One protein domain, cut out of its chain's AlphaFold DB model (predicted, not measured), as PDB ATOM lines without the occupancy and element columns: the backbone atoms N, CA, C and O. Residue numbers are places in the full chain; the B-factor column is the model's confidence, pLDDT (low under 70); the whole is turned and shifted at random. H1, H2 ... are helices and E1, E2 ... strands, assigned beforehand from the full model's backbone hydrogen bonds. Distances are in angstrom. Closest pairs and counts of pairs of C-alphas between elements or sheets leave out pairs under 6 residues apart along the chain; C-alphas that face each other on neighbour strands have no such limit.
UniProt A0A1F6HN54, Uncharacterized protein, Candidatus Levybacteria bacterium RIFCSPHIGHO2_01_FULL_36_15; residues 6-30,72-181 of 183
ATOM      1  N   LEU A   6     -35.025   8.764  11.548       97.62
ATOM      2  CA  LEU A   6     -34.854   8.388  12.946       97.62
ATOM      3  C   LEU A   6     -33.364   8.440  13.302       97.62
ATOM      4  O   LEU A   6     -32.519   7.959  12.548       97.62
ATOM      5  N   SER A   7     -33.039   9.018  14.453       97.31
ATOM      6  CA  SER A   7     -31.680   9.062  14.997       97.31
ATOM      7  C   SER A   7     -31.722   8.858  16.517       97.31
ATOM      8  O   SER A   7     -32.733   8.435  17.080       97.31
ATOM      9  N   GLY A   8     -30.610   9.123  17.200       96.06
ATOM     10  CA  GLY A   8     -30.542   9.095  18.657       96.06
ATOM     11  C   GLY A   8     -30.519   7.684  19.250       96.06
ATOM     12  O   GLY A   8     -30.044   6.726  18.638       96.06
ATOM     13  N   GLY A   9     -30.988   7.562  20.495       96.50
ATOM     14  CA  GLY A   9     -30.855   6.331  21.281       96.50
ATOM     15  C   GLY A   9     -31.630   5.145  20.706       96.50
ATOM     16  O   GLY A   9     -31.156   4.012  20.779       96.50
ATOM     17  N   THR A  10     -32.795   5.397  20.109       96.81
ATOM     18  CA  THR A  10     -33.630   4.334  19.532       96.81
ATOM     19  C   THR A  10     -33.117   3.872  18.182       96.81
ATOM     20  O   THR A  10     -33.042   2.669  17.962       96.81
ATOM     21  N   ALA A  11     -32.640   4.785  17.330       97.56
ATOM     22  CA  ALA A  11     -31.893   4.399  16.135       97.56
ATOM     23  C   ALA A  11     -30.691   3.510  16.489       97.56
ATOM     24  O   ALA A  11     -30.532   2.435  15.924       97.56
ATOM     25  N   LEU A  12     -29.886   3.907  17.483       97.94
ATOM     26  CA  LEU A  12     -28.728   3.114  17.898       97.94
ATOM     27  C   LEU A  12     -29.123   1.736  18.440       97.94
ATOM     28  O   LEU A  12     -28.460   0.748  18.142       97.94
ATOM     29  N   SER A  13     -30.192   1.676  19.238       97.00
ATOM     30  CA  SER A  13     -30.744   0.424  19.762       97.00
ATOM     31  C   SER A  13     -31.175  -0.515  18.632       97.00
ATOM     32  O   SER A  13     -30.825  -1.691  18.671       97.00
ATOM     33  N   LEU A  14     -31.828  -0.003  17.582       96.50
ATOM     34  CA  LEU A  14     -32.187  -0.796  16.402       96.50
ATOM     35  C   LEU A  14     -30.957  -1.308  15.641       96.50
ATOM     36  O   LEU A  14     -30.966  -2.441  15.166       96.50
ATOM     37  N   LEU A  15     -29.896  -0.501  15.541       96.69
ATOM     38  CA  LEU A  15     -28.672  -0.881  14.827       96.69
ATOM     39  C   LEU A  15     -27.801  -1.883  15.601       96.69
ATOM     40  O   LEU A  15     -27.231  -2.788  14.996       96.69
ATOM     41  N   LEU A  16     -27.657  -1.720  16.922       96.69
ATOM     42  CA  LEU A  16     -26.679  -2.468  17.730       96.69
ATOM     43  C   LEU A  16     -27.291  -3.431  18.757       96.69
ATOM     44  O   LEU A  16     -26.554  -4.225  19.361       96.69
ATOM     45  N   GLY A  17     -28.604  -3.355  18.982       96.38
ATOM     46  CA  GLY A  17     -29.363  -4.266  19.839       96.38
ATOM     47  C   GLY A  17     -28.849  -4.348  21.275       96.38
ATOM     48  O   GLY A  17     -28.847  -5.427  21.857       96.38
ATOM     49  N   HIS A  18     -28.314  -3.263  21.846       96.94
ATOM     50  CA  HIS A  18     -27.636  -3.301  23.152       96.94
ATOM     51  C   HIS A  18     -28.551  -3.043  24.354       96.94
ATOM     52  O   HIS A  18     -28.266  -3.541  25.444       96.94
ATOM     53  N   ARG A  19     -29.643  -2.292  24.179       96.62
ATOM     54  CA  ARG A  19     -30.626  -1.966  25.228       96.62
ATOM     55  C   ARG A  19     -31.986  -1.622  24.633       96.62
ATOM     56  O   ARG A  19     -32.043  -1.205  23.479       96.62
ATOM     57  N   GLU A  20     -33.036  -1.658  25.445       95.38
ATOM     58  CA  GLU A  20     -34.349  -1.119  25.078       95.38
ATOM     59  C   GLU A  20     -34.313   0.418  24.976       95.38
ATOM     60  O   GLU A  20     -33.566   1.116  25.684       95.38
ATOM     61  N   SER A  21     -35.131   0.962  24.074       94.44
ATOM     62  CA  SER A  21     -35.318   2.398  23.871       94.44
ATOM     63  C   SER A  21     -36.723   2.660  23.327       94.44
ATOM     64  O   SER A  21     -37.143   2.008  22.378       94.44
ATOM     65  N   GLU A  22     -37.448   3.591  23.948       88.81
ATOM     66  CA  GLU A  22     -38.893   3.784  23.719       88.81
ATOM     67  C   GLU A  22     -39.227   5.136  23.059       88.81
ATOM     68  O   GLU A  22     -40.335   5.332  22.564       88.81
ATOM     69  N   ASP A  23     -38.264   6.062  23.026       91.81
ATOM     70  CA  ASP A  23     -38.436   7.421  22.501       91.81
ATOM     71  C   ASP A  23     -38.080   7.460  21.009       91.81
ATOM     72  O   ASP A  23     -37.016   6.979  20.624       91.81
ATOM     73  N   LEU A  24     -38.913   8.042  20.145       96.25
ATOM     74  CA  LEU A  24     -38.580   8.186  18.724       96.25
ATOM     75  C   LEU A  24     -38.155   9.620  18.404       96.25
ATOM     76  O   LEU A  24     -38.986  10.530  18.369       96.25
ATOM     77  N   ASP A  25     -36.864   9.788  18.123       97.00
ATOM     78  CA  ASP A  25     -36.260  11.074  17.781       97.00
ATOM     79  C   ASP A  25     -36.063  11.187  16.263       97.00
ATOM     80  O   ASP A  25     -35.176  10.569  15.666       97.00
ATOM     81  N   PHE A  26     -36.902  11.996  15.627       97.75
ATOM     82  CA  PHE A  26     -36.887  12.260  14.198       97.75
ATOM     83  C   PHE A  26     -36.205  13.588  13.884       97.75
ATOM     84  O   PHE A  26     -36.530  14.635  14.441       97.75
ATOM     85  N   PHE A  27     -35.311  13.573  12.907       97.44
ATOM     86  CA  PHE A  27     -34.544  14.739  12.492       97.44
ATOM     87  C   PHE A  27     -34.769  15.028  11.014       97.44
ATOM     88  O   PHE A  27     -35.094  14.141  10.224       97.44
ATOM     89  N   THR A  28     -34.601  16.287  10.621       96.88
ATOM     90  CA  THR A  28     -34.668  16.696   9.217       96.88
ATOM     91  C   THR A  28     -33.713  17.844   8.927       96.88
ATOM     92  O   THR A  28     -33.583  18.767   9.723       96.88
ATOM     93  N   LYS A  29     -33.065  17.821   7.758       94.88
ATOM     94  CA  LYS A  29     -32.246  18.945   7.274       94.88
ATOM     95  C   LYS A  29     -33.099  20.083   6.709       94.88
ATOM     96  O   LYS A  29     -32.598  21.181   6.503       94.88
ATOM     97  N   ASN A  30     -34.374  19.827   6.430       94.12
ATOM     98  CA  ASN A  30     -35.268  20.814   5.847       94.12
ATOM     99  C   ASN A  30     -36.041  21.511   6.959       94.12
ATOM    100  O   ASN A  30     -36.532  20.854   7.876       94.12
ATOM    101  N   PRO A  72     -29.988  21.250  10.696       93.81
ATOM    102  CA  PRO A  72     -29.424  21.699   9.420       93.81
ATOM    103  C   PRO A  72     -27.974  21.254   9.178       93.81
ATOM    104  O   PRO A  72     -27.214  21.938   8.493       93.81
ATOM    105  N   TYR A  73     -27.576  20.111   9.728       94.19
ATOM    106  CA  TYR A  73     -26.253  19.536   9.528       94.19
ATOM    107  C   TYR A  73     -26.318  18.434   8.479       94.19
ATOM    108  O   TYR A  73     -27.294  17.683   8.402       94.19
ATOM    109  N   ASN A  74     -25.274  18.339   7.659       93.19
ATOM    110  CA  ASN A  74     -25.169  17.252   6.696       93.19
ATOM    111  C   ASN A  74     -25.019  15.916   7.430       93.19
ATOM    112  O   ASN A  74     -24.456  15.843   8.529       93.19
ATOM    113  N   LEU A  75     -25.551  14.869   6.811       95.38
ATOM    114  CA  LEU A  75     -25.218  13.500   7.175       95.38
ATOM    115  C   LEU A  75     -23.876  13.156   6.546       95.38
ATOM    116  O   LEU A  75     -23.577  13.635   5.449       95.38
ATOM    117  N   LEU A  76     -23.075  12.382   7.266       97.06
ATOM    118  CA  LEU A  76     -21.775  11.935   6.777       97.06
ATOM    119  C   LEU A  76     -21.887  10.675   5.924       97.06
ATOM    120  O   LEU A  76     -21.063  10.459   5.040       97.06
ATOM    121  N   GLU A  77     -22.911   9.865   6.171       96.75
ATOM    122  CA  GLU A  77     -23.146   8.615   5.455       96.75
ATOM    123  C   GLU A  77     -24.602   8.520   4.988       96.75
ATOM    124  O   GLU A  77     -25.470   9.313   5.373       96.75
ATOM    125  N   GLU A  78     -24.869   7.550   4.116       96.44
ATOM    126  CA  GLU A  78     -26.214   7.284   3.618       96.44
ATOM    127  C   GLU A  78     -27.145   6.768   4.723       96.44
ATOM    128  O   GLU A  78     -26.724   6.237   5.754       96.44
ATOM    129  N   PHE A  79     -28.448   6.923   4.493       96.75
ATOM    130  CA  PHE A  79     -29.457   6.370   5.385       96.75
ATOM    131  C   PHE A  79     -29.449   4.846   5.368       96.75
ATOM    132  O   PHE A  79     -29.300   4.217   4.321       96.75
ATOM    133  N   ILE A  80     -29.749   4.262   6.524       96.75
ATOM    134  CA  ILE A  80     -30.044   2.841   6.658       96.75
ATOM    135  C   ILE A  80     -31.571   2.685   6.582       96.75
ATOM    136  O   ILE A  80     -32.269   3.147   7.491       96.75
ATOM    137  N   PRO A  81     -32.131   2.094   5.510       95.12
ATOM    138  CA  PRO A  81     -33.569   1.887   5.407       95.12
ATOM    139  C   PRO A  81     -34.018   0.802   6.390       95.12
ATOM    140  O   PRO A  81     -33.419  -0.271   6.470       95.12
ATOM    141  N   TRP A  82     -35.098   1.063   7.120       93.31
ATOM    142  CA  TRP A  82     -35.657   0.132   8.093       93.31
ATOM    143  C   TRP A  82     -37.171   0.314   8.181       93.31
ATOM    144  O   TRP A  82     -37.636   1.401   8.486       93.31
ATOM    145  N   ASP A  83     -37.942  -0.728   7.869       90.25
ATOM    146  CA  ASP A  83     -39.415  -0.752   7.966       90.25
ATOM    147  C   ASP A  83     -40.133   0.521   7.452       90.25
ATOM    148  O   ASP A  83     -40.993   1.118   8.098       90.25
ATOM    149  N   GLY A  84     -39.727   0.999   6.272       89.69
ATOM    150  CA  GLY A  84     -40.324   2.182   5.640       89.69
ATOM    151  C   GLY A  84     -39.911   3.535   6.239       89.69
ATOM    152  O   GLY A  84     -40.409   4.568   5.785       89.69
ATOM    153  N   ILE A  85     -38.987   3.555   7.203       93.06
ATOM    154  CA  ILE A  85     -38.318   4.759   7.706       93.06
ATOM    155  C   ILE A  85     -36.820   4.736   7.380       93.06
ATOM    156  O   ILE A  85     -36.214   3.688   7.171       93.06
ATOM    157  N   ASN A  86     -36.213   5.919   7.338       96.44
ATOM    158  CA  ASN A  86     -34.766   6.064   7.220       96.44
ATOM    159  C   ASN A  86     -34.159   6.219   8.611       96.44
ATOM    160  O   ASN A  86     -34.654   7.023   9.401       96.44
ATOM    161  N   ILE A  87     -33.074   5.503   8.884       97.62
ATOM    162  CA  ILE A  87     -32.269   5.631  10.099       97.62
ATOM    163  C   ILE A  87     -30.946   6.316   9.736       97.62
ATOM    164  O   ILE A  87     -30.371   6.044   8.681       97.62
ATOM    165  N   SER A  88     -30.471   7.241  10.572       97.50
ATOM    166  CA  SER A  88     -29.132   7.824  10.420       97.50
ATOM    167  C   SER A  88     -28.037   6.779  10.647       97.50
ATOM    168  O   SER A  88     -28.210   5.808  11.382       97.50
ATOM    169  N   SER A  89     -26.886   6.978  10.014       98.00
ATOM    170  CA  SER A  89     -25.755   6.069  10.163       98.00
ATOM    171  C   SER A  89     -25.239   5.992  11.603       98.00
ATOM    172  O   SER A  89     -25.435   6.905  12.415       98.00
ATOM    173  N   LEU A  90     -24.495   4.924  11.910       98.25
ATOM    174  CA  LEU A  90     -23.802   4.795  13.192       98.25
ATOM    175  C   LEU A  90     -22.872   5.991  13.451       98.25
ATOM    176  O   LEU A  90     -22.819   6.485  14.576       98.25
ATOM    177  N   VAL A  91     -22.174   6.473  12.420       98.31
ATOM    178  CA  VAL A  91     -21.260   7.618  12.514       98.31
ATOM    179  C   VAL A  91     -22.016   8.900  12.866       98.31
ATOM    180  O   VAL A  91     -21.622   9.626  13.779       98.31
ATOM    181  N   ASP A  92     -23.142   9.167  12.204       98.06
ATOM    182  CA  ASP A  92     -23.963  10.348  12.479       98.06
ATOM    183  C   ASP A  92     -24.556  10.322  13.896       98.06
ATOM    184  O   ASP A  92     -24.558  11.341  14.601       98.06
ATOM    185  N   ILE A  93     -25.016   9.150  14.345       98.31
ATOM    186  CA  ILE A  93     -25.485   8.946  15.719       98.31
ATOM    187  C   ILE A  93     -24.339   9.161  16.709       98.31
ATOM    188  O   ILE A  93     -24.522   9.838  17.720       98.31
ATOM    189  N   ALA A  94     -23.143   8.649  16.418       98.38
ATOM    190  CA  ALA A  94     -21.984   8.803  17.285       98.38
ATOM    191  C   ALA A  94     -21.593  10.274  17.480       98.38
ATOM    192  O   ALA A  94     -21.394  10.711  18.617       98.38
ATOM    193  N   CYS A  95     -21.562  11.067  16.407       97.94
ATOM    194  CA  CYS A  95     -21.257  12.497  16.489       97.94
ATOM    195  C   CYS A  95     -22.275  13.251  17.361       97.94
ATOM    196  O   CYS A  95     -21.898  14.036  18.233       97.94
ATOM    197  N   THR A  96     -23.573  12.982  17.180       96.19
ATOM    198  CA  THR A  96     -24.618  13.607  18.014       96.19
ATOM    199  C   THR A  96     -24.548  13.149  19.474       96.19
ATOM    200  O   THR A  96     -24.780  13.951  20.384       96.19
ATOM    201  N   LYS A  97     -24.166  11.891  19.726       97.38
ATOM    202  CA  LYS A  97     -23.957  11.352  21.075       97.38
ATOM    203  C   LYS A  97     -22.817  12.062  21.800       97.38
ATOM    204  O   LYS A  97     -22.989  12.437  22.959       97.38
ATOM    205  N   LEU A  98     -21.700  12.305  21.113       96.69
ATOM    206  CA  LEU A  98     -20.542  13.000  21.677       96.69
ATOM    207  C   LEU A  98     -20.910  14.411  22.166       96.69
ATOM    208  O   LEU A  98     -20.603  14.778  23.301       96.69
ATOM    209  N   ILE A  99     -21.649  15.170  21.348       95.75
ATOM    210  CA  ILE A  99     -22.147  16.498  21.737       95.75
ATOM    211  C   ILE A  99     -23.138  16.390  22.895       95.75
ATOM    212  O   ILE A  99     -23.033  17.146  23.858       95.75
ATOM    213  N   THR A 100     -24.077  15.443  22.833       95.44
ATOM    214  CA  THR A 100     -25.092  15.263  23.882       95.44
ATOM    215  C   THR A 100     -24.447  15.060  25.250       95.44
ATOM    216  O   THR A 100     -24.806  15.766  26.188       95.44
ATOM    217  N   ILE A 101     -23.437  14.189  25.352       97.06
ATOM    218  CA  ILE A 101     -22.710  13.938  26.608       97.06
ATOM    219  C   ILE A 101     -21.995  15.199  27.100       97.06
ATOM    220  O   ILE A 101     -21.982  15.462  28.298       97.06
ATOM    221  N   SER A 102     -21.448  16.011  26.187       95.75
ATOM    222  CA  SER A 102     -20.781  17.271  26.546       95.75
ATOM    223  C   SER A 102     -21.714  18.338  27.136       95.75
ATOM    224  O   SER A 102     -21.240  19.293  27.753       95.75
ATOM    225  N   MET A 103     -23.027  18.184  26.944       93.06
ATOM    226  CA  MET A 103     -24.058  19.078  27.476       93.06
ATOM    227  C   MET A 103     -24.782  18.477  28.685       93.06
ATOM    228  O   MET A 103     -25.035  19.177  29.660       93.06
ATOM    229  N   ARG A 104     -25.154  17.194  28.603       91.88
ATOM    230  CA  ARG A 104     -25.861  16.434  29.638       91.88
ATOM    231  C   ARG A 104     -25.496  14.947  29.533       91.88
ATOM    232  O   ARG A 104     -25.939  14.243  28.631       91.88
ATOM    233  N   GLY A 105     -24.683  14.445  30.453       92.19
ATOM    234  CA  GLY A 105     -24.292  13.034  30.463       92.19
ATOM    235  C   GLY A 105     -25.324  12.162  31.175       92.19
ATOM    236  O   GLY A 105     -25.257  12.022  32.393       92.19
ATOM    237  N   SER A 106     -26.271  11.549  30.453       96.31
ATOM    238  CA  SER A 106     -27.145  10.524  31.050       96.31
ATOM    239  C   SER A 106     -26.495   9.137  31.028       96.31
ATOM    240  O   SER A 106     -25.633   8.851  30.197       96.31
ATOM    241  N   LYS A 107     -26.945   8.222  31.897       97.50
ATOM    242  CA  LYS A 107     -26.440   6.837  31.928       97.50
ATOM    243  C   LYS A 107     -26.628   6.129  30.588       97.50
ATOM    244  O   LYS A 107     -25.720   5.442  30.125       97.50
ATOM    245  N   LYS A 108     -27.771   6.350  29.929       96.56
ATOM    246  CA  LYS A 108     -28.044   5.819  28.585       96.56
ATOM    247  C   LYS A 108     -27.053   6.365  27.556       96.56
ATOM    248  O   LYS A 108     -26.617   5.605  26.700       96.56
ATOM    249  N   ASP A 109     -26.657   7.635  27.660       97.62
ATOM    250  CA  ASP A 109     -25.692   8.223  26.729       97.62
ATOM    251  C   ASP A 109     -24.297   7.603  26.865       97.62
ATOM    252  O   ASP A 109     -23.667   7.290  25.859       97.62
ATOM    253  N   PHE A 110     -23.835   7.351  28.092       98.38
ATOM    254  CA  PHE A 110     -22.562   6.663  28.317       98.38
ATOM    255  C   PHE A 110     -22.595   5.198  27.867       98.38
ATOM    256  O   PHE A 110     -21.630   4.723  27.274       98.38
ATOM    257  N   ILE A 111     -23.707   4.490  28.093       98.25
ATOM    258  CA  ILE A 111     -23.909   3.129  27.567       98.25
ATOM    259  C   ILE A 111     -23.840   3.130  26.032       98.25
ATOM    260  O   ILE A 111     -23.158   2.294  25.441       98.25
ATOM    261  N   ASP A 112     -24.525   4.079  25.391       98.19
ATOM    262  CA  ASP A 112     -24.531   4.242  23.938       98.19
ATOM    263  C   ASP A 112     -23.116   4.538  23.413       98.19
ATOM    264  O   ASP A 112     -22.650   3.883  22.482       98.19
ATOM    265  N   LEU A 113     -22.393   5.472  24.042       98.56
ATOM    266  CA  LEU A 113     -21.006   5.773  23.683       98.56
ATOM    267  C   LEU A 113     -20.105   4.546  23.840       98.56
ATOM    268  O   LEU A 113     -19.270   4.289  22.980       98.56
ATOM    269  N   TYR A 114     -20.271   3.770  24.908       98.50
ATOM    270  CA  TYR A 114     -19.483   2.563  25.128       98.50
ATOM    271  C   TYR A 114     -19.630   1.556  23.987       98.50
ATOM    272  O   TYR A 114     -18.618   1.062  23.494       98.50
ATOM    273  N   VAL A 115     -20.855   1.281  23.523       98.25
ATOM    274  CA  VAL A 115     -21.059   0.353  22.398       98.25
ATOM    275  C   VAL A 115     -20.600   0.941  21.064       98.25
ATOM    276  O   VAL A 115     -20.098   0.199  20.225       98.25
ATOM    277  N   ILE A 116     -20.690   2.263  20.883       98.56
ATOM    278  CA  ILE A 116     -20.118   2.965  19.723       98.56
ATOM    279  C   ILE A 116     -18.594   2.802  19.697       98.56
ATOM    280  O   ILE A 116     -18.030   2.464  18.660       98.56
ATOM    281  N   LEU A 117     -17.922   2.965  20.841       98.06
ATOM    282  CA  LEU A 117     -16.463   2.848  20.958       98.06
ATOM    283  C   LEU A 117     -15.941   1.403  20.848       98.06
ATOM    284  O   LEU A 117     -14.732   1.178  20.855       98.06
ATOM    285  N   GLN A 118     -16.832   0.414  20.741       97.06
ATOM    286  CA  GLN A 118     -16.472  -0.941  20.308       97.06
ATOM    287  C   GLN A 118     -16.403  -1.070  18.778       97.06
ATOM    288  O   GLN A 118     -15.806  -2.022  18.287       97.06
ATOM    289  N   GLN A 119     -17.015  -0.141  18.035       97.81
ATOM    290  CA  GLN A 119     -17.077  -0.144  16.567       97.81
ATOM    291  C   GLN A 119     -16.085   0.840  15.926       97.81
ATOM    292  O   GLN A 119     -15.680   0.641  14.785       97.81
ATOM    293  N   MET A 120     -15.692   1.897  16.642       97.25
ATOM    294  CA  MET A 120     -14.744   2.915  16.171       97.25
ATOM    295  C   MET A 120     -13.904   3.473  17.321       97.25
ATOM    296  O   MET A 120     -14.303   3.399  18.484       97.25
ATOM    297  N   THR A 121     -12.742   4.044  17.011       97.25
ATOM    298  CA  THR A 121     -11.899   4.688  18.026       97.25
ATOM    299  C   THR A 121     -12.404   6.088  18.369       97.25
ATOM    300  O   THR A 121     -13.163   6.707  17.617       97.25
ATOM    301  N   LEU A 122     -11.966   6.611  19.516       97.62
ATOM    302  CA  LEU A 122     -12.335   7.961  19.929       97.62
ATOM    303  C   LEU A 122     -11.729   9.017  18.985       97.62
ATOM    304  O   LEU A 122     -12.392   9.996  18.664       97.62
ATOM    305  N   GLU A 123     -10.519   8.790  18.469       96.88
ATOM    306  CA  GLU A 123      -9.848   9.639  17.471       96.88
ATOM    307  C   GLU A 123     -10.646   9.718  16.168       96.88
ATOM    308  O   GLU A 123     -10.888  10.810  15.651       96.88
ATOM    309  N   GLN A 124     -11.119   8.572  15.668       97.25
ATOM    310  CA  GLN A 124     -11.993   8.528  14.496       97.25
ATOM    311  C   GLN A 124     -13.281   9.317  14.741       97.25
ATOM    312  O   GLN A 124     -13.707  10.081  13.877       97.25
ATOM    313  N   LEU A 125     -13.877   9.178  15.928       97.69
ATOM    314  CA  LEU A 125     -15.102   9.888  16.277       97.69
ATOM    315  C   LEU A 125     -14.906  11.413  16.335       97.69
ATOM    316  O   LEU A 125     -15.741  12.145  15.811       97.69
ATOM    317  N   PHE A 126     -13.807  11.908  16.907       97.31
ATOM    318  CA  PHE A 126     -13.501  13.346  16.889       97.31
ATOM    319  C   PHE A 126     -13.225  13.863  15.469       97.31
ATOM    320  O   PHE A 126     -13.751  14.905  15.091       97.31
ATOM    321  N   SER A 127     -12.514  13.099  14.634       96.62
ATOM    322  CA  SER A 127     -12.334  13.456  13.219       96.62
ATOM    323  C   SER A 127     -13.673  13.563  12.474       96.62
ATOM    324  O   SER A 127     -13.888  14.502  11.707       96.62
ATOM    325  N   LYS A 128     -14.614  12.650  12.742       97.69
ATOM    326  CA  LYS A 128     -15.973  12.704  12.182       97.69
ATOM    327  C   LYS A 128     -16.815  13.835  12.768       97.69
ATOM    328  O   LYS A 128     -17.658  14.391  12.065       97.69
ATOM    329  N   LEU A 129     -16.579  14.222  14.020       97.00
ATOM    330  CA  LEU A 129     -17.204  15.400  14.615       97.00
ATOM    331  C   LEU A 129     -16.821  16.666  13.832       97.00
ATOM    332  O   LEU A 129     -17.708  17.427  13.446       97.00
ATOM    333  N   ASP A 130     -15.533  16.852  13.540       96.06
ATOM    334  CA  ASP A 130     -15.049  17.995  12.757       96.06
ATOM    335  C   ASP A 130     -15.625  18.009  11.343       96.06
ATOM    336  O   ASP A 130     -16.051  19.053  10.857       96.06
ATOM    337  N   GLU A 131     -15.694  16.846  10.691       96.81
ATOM    338  CA  GLU A 131     -16.290  16.723   9.359       96.81
ATOM    339  C   GLU A 131     -17.772  17.134   9.372       96.81
ATOM    340  O   GLU A 131     -18.216  17.948   8.557       96.81
ATOM    341  N   LYS A 132     -18.545  16.619  10.340       96.75
ATOM    342  CA  LYS A 132     -19.990  16.875  10.446       96.75
ATOM    343  C   LYS A 132     -20.302  18.328  10.777       96.75
ATOM    344  O   LYS A 132     -21.274  18.894  10.267       96.75
ATOM    345  N   TYR A 133     -19.486  18.930  11.635       96.00
ATOM    346  CA  TYR A 133     -19.695  20.266  12.175       96.00
ATOM    347  C   TYR A 133     -18.570  21.222  11.789       96.00
ATOM    348  O   TYR A 133     -18.177  22.062  12.590       96.00
ATOM    349  N   ALA A 134     -18.112  21.174  10.535       93.62
ATOM    350  CA  ALA A 134     -16.950  21.925  10.038       93.62
ATOM    351  C   ALA A 134     -16.997  23.457  10.233       93.62
ATOM    352  O   ALA A 134     -15.996  24.144  10.057       93.62
ATOM    353  N   LYS A 135     -18.167  24.017  10.568       92.31
ATOM    354  CA  LYS A 135     -18.365  25.449  10.858       92.31
ATOM    355  C   LYS A 135     -18.423  25.774  12.355       92.31
ATOM    356  O   LYS A 135     -18.691  26.916  12.712       92.31
ATOM    357  N   VAL A 136     -18.235  24.784  13.221       92.31
ATOM    358  CA  VAL A 136     -18.315  24.910  14.676       92.31
ATOM    359  C   VAL A 136     -16.983  24.479  15.263       92.31
ATOM    360  O   VAL A 136     -16.529  23.361  15.049       92.31
ATOM    361  N   GLN A 137     -16.366  25.359  16.043       90.75
ATOM    362  CA  GLN A 137     -15.159  25.019  16.779       90.75
ATOM    363  C   GLN A 137     -15.547  24.456  18.149       90.75
ATOM    364  O   GLN A 137     -15.799  25.203  19.095       90.75
ATOM    365  N   TYR A 138     -15.625  23.131  18.256       93.69
ATOM    366  CA  TYR A 138     -15.896  22.485  19.536       93.69
ATOM    367  C   TYR A 138     -14.688  22.546  20.473       93.69
ATOM    368  O   TYR A 138     -13.537  22.402  20.067       93.69
ATOM    369  N   ASN A 139     -14.956  22.720  21.768       94.81
ATOM    370  CA  ASN A 139     -13.929  22.659  22.802       94.81
ATOM    371  C   ASN A 139     -13.641  21.192  23.157       94.81
ATOM    372  O   ASN A 139     -14.334  20.589  23.976       94.81
ATOM    373  N   TYR A 140     -12.614  20.620  22.532       95.69
ATOM    374  CA  TYR A 140     -12.219  19.225  22.732       95.69
ATOM    375  C   TYR A 140     -11.899  18.894  24.199       95.69
ATOM    376  O   TYR A 140     -12.451  17.914  24.702       95.69
ATOM    377  N   PRO A 141     -11.090  19.696  24.929       96.06
ATOM    378  CA  PRO A 141     -10.880  19.483  26.360       96.06
ATOM    379  C   PRO A 141     -12.177  19.391  27.173       96.06
ATOM    380  O   PRO A 141     -12.292  18.531  28.046       96.06
ATOM    381  N   HIS A 142     -13.169  20.243  26.882       96.31
ATOM    382  CA  HIS A 142     -14.477  20.193  27.546       96.31
ATOM    383  C   HIS A 142     -15.225  18.894  27.238       96.31
ATOM    384  O   HIS A 142     -15.734  18.247  28.156       96.31
ATOM    385  N   ILE A 143     -15.257  18.477  25.969       97.31
ATOM    386  CA  ILE A 143     -15.890  17.214  25.567       97.31
ATOM    387  C   ILE A 143     -15.212  16.041  26.282       97.31
ATOM    388  O   ILE A 143     -15.889  15.281  26.967       97.31
ATOM    389  N   LEU A 144     -13.882  15.931  26.206       97.62
ATOM    390  CA  LEU A 144     -13.115  14.855  26.842       97.62
ATOM    391  C   LEU A 144     -13.331  14.806  28.361       97.62
ATOM    392  O   LEU A 144     -13.510  13.726  28.920       97.62
ATOM    393  N   LYS A 145     -13.377  15.965  29.032       97.19
ATOM    394  CA  LYS A 145     -13.701  16.044  30.464       97.19
ATOM    395  C   LYS A 145     -15.117  15.542  30.752       97.19
ATOM    396  O   LYS A 145     -15.324  14.837  31.736       97.19
ATOM    397  N   SER A 146     -16.074  15.881  29.894       98.00
ATOM    398  CA  SER A 146     -17.469  15.451  30.036       98.00
ATOM    399  C   SER A 146     -17.631  13.941  29.838       98.00
ATOM    400  O   SER A 146     -18.433  13.319  30.528       98.00
ATOM    401  N   LEU A 147     -16.816  13.320  28.976       98.06
ATOM    402  CA  LEU A 147     -16.825  11.866  28.762       98.06
ATOM    403  C   LEU A 147     -16.443  11.052  30.008       98.06
ATOM    404  O   LEU A 147     -16.760   9.868  30.081       98.06
ATOM    405  N   VAL A 148     -15.768  11.668  30.978       97.50
ATOM    406  CA  VAL A 148     -15.371  11.029  32.243       97.50
ATOM    407  C   VAL A 148     -16.105  11.605  33.458       97.50
ATOM    408  O   VAL A 148     -15.755  11.295  34.597       97.50
ATOM    409  N   TYR A 149     -17.120  12.444  33.236       97.50
ATOM    410  CA  TYR A 149     -17.946  13.022  34.290       97.50
ATOM    411  C   TYR A 149     -19.262  12.245  34.420       97.50
ATOM    412  O   TYR A 149     -20.234  12.504  33.718       97.50
ATOM    413  N   PHE A 150     -19.293  11.282  35.340       97.56
ATOM    414  CA  PHE A 150     -20.420  10.354  35.493       97.56
ATOM    415  C   PHE A 150     -21.432  10.750  36.571       97.56
ATOM    416  O   PHE A 150     -22.422  10.050  36.741       97.56
ATOM    417  N   ASN A 151     -21.216  11.855  37.287       95.44
ATOM    418  CA  ASN A 151     -21.960  12.187  38.507       95.44
ATOM    419  C   ASN A 151     -23.489  12.224  38.300       95.44
ATOM    420  O   ASN A 151     -24.248  11.650  39.081       95.44
ATOM    421  N   ASP A 152     -23.940  12.837  37.201       92.62
ATOM    422  CA  ASP A 152     -25.368  12.925  36.869       92.62
ATOM    423  C   ASP A 152     -25.940  11.572  36.421       92.62
ATOM    424  O   ASP A 152     -27.129  11.291  36.597       92.62
ATOM    425  N   ALA A 153     -25.091  10.722  35.839       96.50
ATOM    426  CA  ALA A 153     -25.444   9.391  35.384       96.50
ATOM    427  C   ALA A 153     -25.462   8.377  36.531       96.50
ATOM    428  O   ALA A 153     -26.319   7.503  36.515       96.50
ATOM    429  N   ASP A 154     -24.572   8.463  37.523       96.44
ATOM    430  CA  ASP A 154     -24.382   7.431  38.551       96.44
ATOM    431  C   ASP A 154     -25.694   7.086  39.273       96.44
ATOM    432  O   ASP A 154     -26.015   5.902  39.404       96.44
ATOM    433  N   ASN A 155     -26.501   8.099  39.597       93.56
ATOM    434  CA  ASN A 155     -27.781   7.956  40.302       93.56
ATOM    435  C   ASN A 155     -28.960   7.512  39.415       93.56
ATOM    436  O   ASN A 155     -30.062   7.294  39.916       93.56
ATOM    437  N   GLN A 156     -28.765   7.388  38.102       96.19
ATOM    438  CA  GLN A 156     -29.821   6.958  37.187       96.19
ATOM    439  C   GLN A 156     -29.944   5.429  37.172       96.19
ATOM    440  O   GLN A 156     -28.929   4.720  37.234       96.19
ATOM    441  N   PRO A 157     -31.168   4.888  37.036       95.06
ATOM    442  CA  PRO A 157     -31.355   3.453  36.885       95.06
ATOM    443  C   PRO A 157     -30.710   2.956  35.587       95.06
ATOM    444  O   PRO A 157     -30.667   3.667  34.578       95.06
ATOM    445  N   MET A 158     -30.232   1.712  35.600       95.06
ATOM    446  CA  MET A 158     -29.842   1.036  34.364       95.06
ATOM    447  C   MET A 158     -31.077   0.868  33.467       95.06
ATOM    448  O   MET A 158     -32.137   0.476  33.967       95.06
ATOM    449  N   PRO A 159     -30.976   1.144  32.154       95.06
ATOM    450  CA  PRO A 159     -32.019   0.738  31.225       95.06
ATOM    451  C   PRO A 159     -32.089  -0.792  31.162       95.06
ATOM    452  O   PRO A 159     -31.155  -1.488  31.563       95.06
ATOM    453  N   ARG A 160     -33.179  -1.323  30.610       96.00
ATOM    454  CA  ARG A 160     -33.243  -2.746  30.273       96.00
ATOM    455  C   ARG A 160     -32.221  -3.039  29.183       96.00
ATOM    456  O   ARG A 160     -32.301  -2.495  28.083       96.00
ATOM    457  N   MET A 161     -31.231  -3.846  29.531       96.38
ATOM    458  CA  MET A 161     -30.134  -4.211  28.648       96.38
ATOM    459  C   MET A 161     -30.453  -5.518  27.923       96.38
ATOM    460  O   MET A 161     -31.099  -6.401  28.480       96.38
ATOM    461  N   HIS A 162     -29.957  -5.656  26.695       94.06
ATOM    462  CA  HIS A 162     -29.938  -6.933  25.966       94.06
ATOM    463  C   HIS A 162     -28.551  -7.590  25.988       94.06
ATOM    464  O   HIS A 162     -28.378  -8.707  25.506       94.06
ATOM    465  N   LYS A 163     -27.556  -6.879  26.527       91.19
ATOM    466  CA  LYS A 163     -26.177  -7.330  26.700       91.19
ATOM    467  C   LYS A 163     -25.770  -7.143  28.159       91.19
ATOM    468  O   LYS A 163     -26.080  -6.110  28.751       91.19
ATOM    469  N   ASP A 164     -25.048  -8.113  28.706       91.00
ATOM    470  CA  ASP A 164     -24.579  -8.070  30.090       91.00
ATOM    471  C   ASP A 164     -23.353  -7.162  30.221       91.00
ATOM    472  O   ASP A 164     -22.211  -7.580  30.040       91.00
ATOM    473  N   PHE A 165     -23.608  -5.891  30.535       92.50
ATOM    474  CA  PHE A 165     -22.580  -4.909  30.863       92.50
ATOM    475  C   PHE A 165     -22.837  -4.329  32.249       92.50
ATOM    476  O   PHE A 165     -23.941  -3.858  32.537       92.50
ATOM    477  N   SER A 166     -21.807  -4.306  33.097       95.25
ATOM    478  CA  SER A 166     -21.884  -3.566  34.352       95.25
ATOM    479  C   SER A 166     -21.617  -2.079  34.115       95.25
ATOM    480  O   SER A 166     -20.878  -1.683  33.210       95.25
ATOM    481  N   TRP A 167     -22.211  -1.231  34.954       97.62
ATOM    482  CA  TRP A 167     -21.977   0.210  34.885       97.62
ATOM    483  C   TRP A 167     -20.503   0.576  35.124       97.62
ATOM    484  O   TRP A 167     -19.976   1.487  34.487       97.62
ATOM    485  N   GLU A 168     -19.808  -0.167  35.988       97.56
ATOM    486  CA  GLU A 168     -18.391   0.066  36.278       97.56
ATOM    487  C   GLU A 168     -17.481  -0.310  35.101       97.56
ATOM    488  O   GLU A 168     -16.551   0.438  34.792       97.56
ATOM    489  N   ASP A 169     -17.783  -1.393  34.375       96.44
ATOM    490  CA  ASP A 169     -17.026  -1.774  33.172       96.44
ATOM    491  C   ASP A 169     -17.146  -0.714  32.073       96.44
ATOM    492  O   ASP A 169     -16.165  -0.372  31.403       96.44
ATOM    493  N   ILE A 170     -18.346  -0.149  31.917       98.19
ATOM    494  CA  ILE A 170     -18.629   0.928  30.964       98.19
ATOM    495  C   ILE A 170     -17.790   2.163  31.295       98.19
ATOM    496  O   ILE A 170     -17.052   2.652  30.435       98.19
ATOM    497  N   LYS A 171     -17.837   2.630  32.551       98.56
ATOM    498  CA  LYS A 171     -17.033   3.773  33.012       98.56
ATOM    499  C   LYS A 171     -15.540   3.520  32.820       98.56
ATOM    500  O   LYS A 171     -14.840   4.356  32.247       98.56
ATOM    501  N   GLY A 172     -15.054   2.354  33.247       98.38
ATOM    502  CA  GLY A 172     -13.647   1.971  33.130       98.38
ATOM    503  C   GLY A 172     -13.156   1.958  31.681       98.38
ATOM    504  O   GLY A 172     -12.073   2.469  31.385       98.38
ATOM    505  N   SER A 173     -13.972   1.438  30.761       98.25
ATOM    506  CA  SER A 173     -13.673   1.428  29.328       98.25
ATOM    507  C   SER A 173     -13.588   2.841  28.746       98.25
ATOM    508  O   SER A 173     -12.594   3.173  28.102       98.25
ATOM    509  N   ILE A 174     -14.571   3.704  29.025       98.38
ATOM    510  CA  ILE A 174     -14.583   5.085  28.515       98.38
ATOM    511  C   ILE A 174     -13.380   5.869  29.049       98.38
ATOM    512  O   ILE A 174     -12.663   6.495  28.268       98.38
ATOM    513  N   VAL A 175     -13.075   5.768  30.348       98.50
ATOM    514  CA  VAL A 175     -11.885   6.402  30.944       98.50
ATOM    515  C   VAL A 175     -10.603   5.918  30.264       98.50
ATOM    516  O   VAL A 175      -9.697   6.712  30.011       98.50
ATOM    517  N   LYS A 176     -10.507   4.622  29.944       98.06
ATOM    518  CA  LYS A 176      -9.353   4.060  29.232       98.06
ATOM    519  C   LYS A 176      -9.226   4.618  27.814       98.06
ATOM    520  O   LYS A 176      -8.104   4.890  27.401       98.06
ATOM    521  N   GLN A 177     -10.331   4.789  27.089       97.50
ATOM    522  CA  GLN A 177     -10.323   5.394  25.753       97.50
ATOM    523  C   GLN A 177      -9.902   6.869  25.816       97.50
ATOM    524  O   GLN A 177      -8.987   7.272  25.108       97.50
ATOM    525  N   VAL A 178     -10.461   7.649  26.747       97.38
ATOM    526  CA  VAL A 178     -10.101   9.068  26.933       97.38
ATOM    527  C   VAL A 178      -8.628   9.243  27.318       97.38
ATOM    528  O   VAL A 178      -7.977  10.154  26.825       97.38
ATOM    529  N   LYS A 179      -8.063   8.358  28.151       96.00
ATOM    530  CA  LYS A 179      -6.633   8.396  28.516       96.00
ATOM    531  C   LYS A 179      -5.682   8.077  27.361       96.00
ATOM    532  O   LYS A 179      -4.520   8.461  27.427       96.00
ATOM    533  N   LYS A 180      -6.139   7.310  26.370       94.31
ATOM    534  CA  LYS A 180      -5.351   6.970  25.178       94.31
ATOM    535  C   LYS A 180      -5.415   8.049  24.106       94.31
ATOM    536  O   LYS A 180      -4.528   8.077  23.263       94.31
ATOM    537  N   PHE A 181      -6.441   8.896  24.156       92.81
ATOM    538  CA  PHE A 181      -6.651   9.949  23.183       92.81
ATOM    539  C   PHE A 181      -5.494  10.947  23.202       92.81
ATOM    540  O   PHE A 181      -5.150  11.508  24.246       92.81
TER     541      PHE A 181
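This is residues 6 to 30 and 72 to 181 of the 183 residues of an uncharacterized protein of Candidatus Levybacteria bacterium RIFCSPHIGHO2_01_FULL_36_15 (UniProt A0A1F6HN54). A helical hairpin, H2 and H3, makes the core, and other helices pack round it mostly crosswise: H1 on both of its arms, H4 and H5 across H2, and H7 across H3. The strand E1 and a small hairpin of two strands, E2 and E3, lie at one end of the longest axis, near H1, with H6 and H7 toward the other end. The printed part has 135 residues with seven named helices and three named strands, in the order H1 E1 E2 E3 H2 H3 H4 H5 H6 H7; the sheet E2 - E3 is antiparallel, and the class is mostly helix. The whole is compact, with a radius of gyration of the C-alphas of 14.4 A and spans of 38 by 35 by 23 A.

H1, residues 8 to 16, touches H2, residues 90 to 103, closest at the C-alphas of Gly 8 and Ile 93, 5.9 A, at a steep tilt of 40 degrees, opposite ways. H1 also touches H3, residues 107 to 116; their closest C-alphas are those of Gly 9 and Asp 112, 7.2 A. E1, residues 24 to 28, pairs with no named strand; its closest C-alpha to H1 is that of Asp 25, 6.1 A from that of Gly 8. E2, residues 80 to 82, and E3, residues 85 to 87, form a hairpin, with N 80 and O 87 at 2.9 A and N 85 and O 82 at 2.8 A, within hydrogen-bond range. H2 and H3, the hubs, form a helical hairpin at 36 degrees, only just a steep tilt; their closest C-alphas are those of Ile 101 and Asp 109, 6.4 A. H4, residues 122 to 132, touches residues 91 to 95 of H2 alone, about perpendicular at 85 degrees; the closest C-alphas are those of Cys 95 and Leu 129, 5.3 A. H5, residues 140 to 147, touches residues 98 to 103 of H2 alone, about perpendicular at 88 degrees; the closest C-alphas are those of Ser 102 and Ile 143, 5.0 A. H6, residues 151 to 154, only just touches H3, with 3 pairs of C-alphas within 8 A, the closest those of Lys 107 and Ala 153, 4.4 A. H7, residues 167 to 180, touches H3 with residues 170 to 174 alone, closest at the C-alphas of Tyr 114 and Ile 170, 6.1 A, at a steep tilt of 55 degrees. With residues 174 to 178 alone it touches H5, closest at the C-alphas of Leu 144 and Val 178, 6.5 A, at a shallow tilt of 19 degrees, opposite ways. Every O i to N i+4 pair is within hydrogen-bond range in H1, H2, H3, H4, H5 and H7; H6 is too short for such a pair.

H1 begins at C-alpha 8 (-30.542, 9.095, 18.657) and E1 is 13.3 A long. H2 runs 20.2 A from C-alpha 90 (-23.802, 4.795, 13.192), H3 14.3 A and H4 15.1 A. H7 runs 20.4 A and ends at C-alpha 180 (-5.351, 6.970, 25.178).

The two C-alphas farthest apart are those of Gly 84 and Lys 179, 41.2 A. Residues 31 to 71 are not printed, and C-alphas 30 and 72 are 6.9 A apart across this cut. The link from H6 to H7, residues 155 to 166, is long. The mean pLDDT of the printed part is 96.1, and no printed residue is under 70.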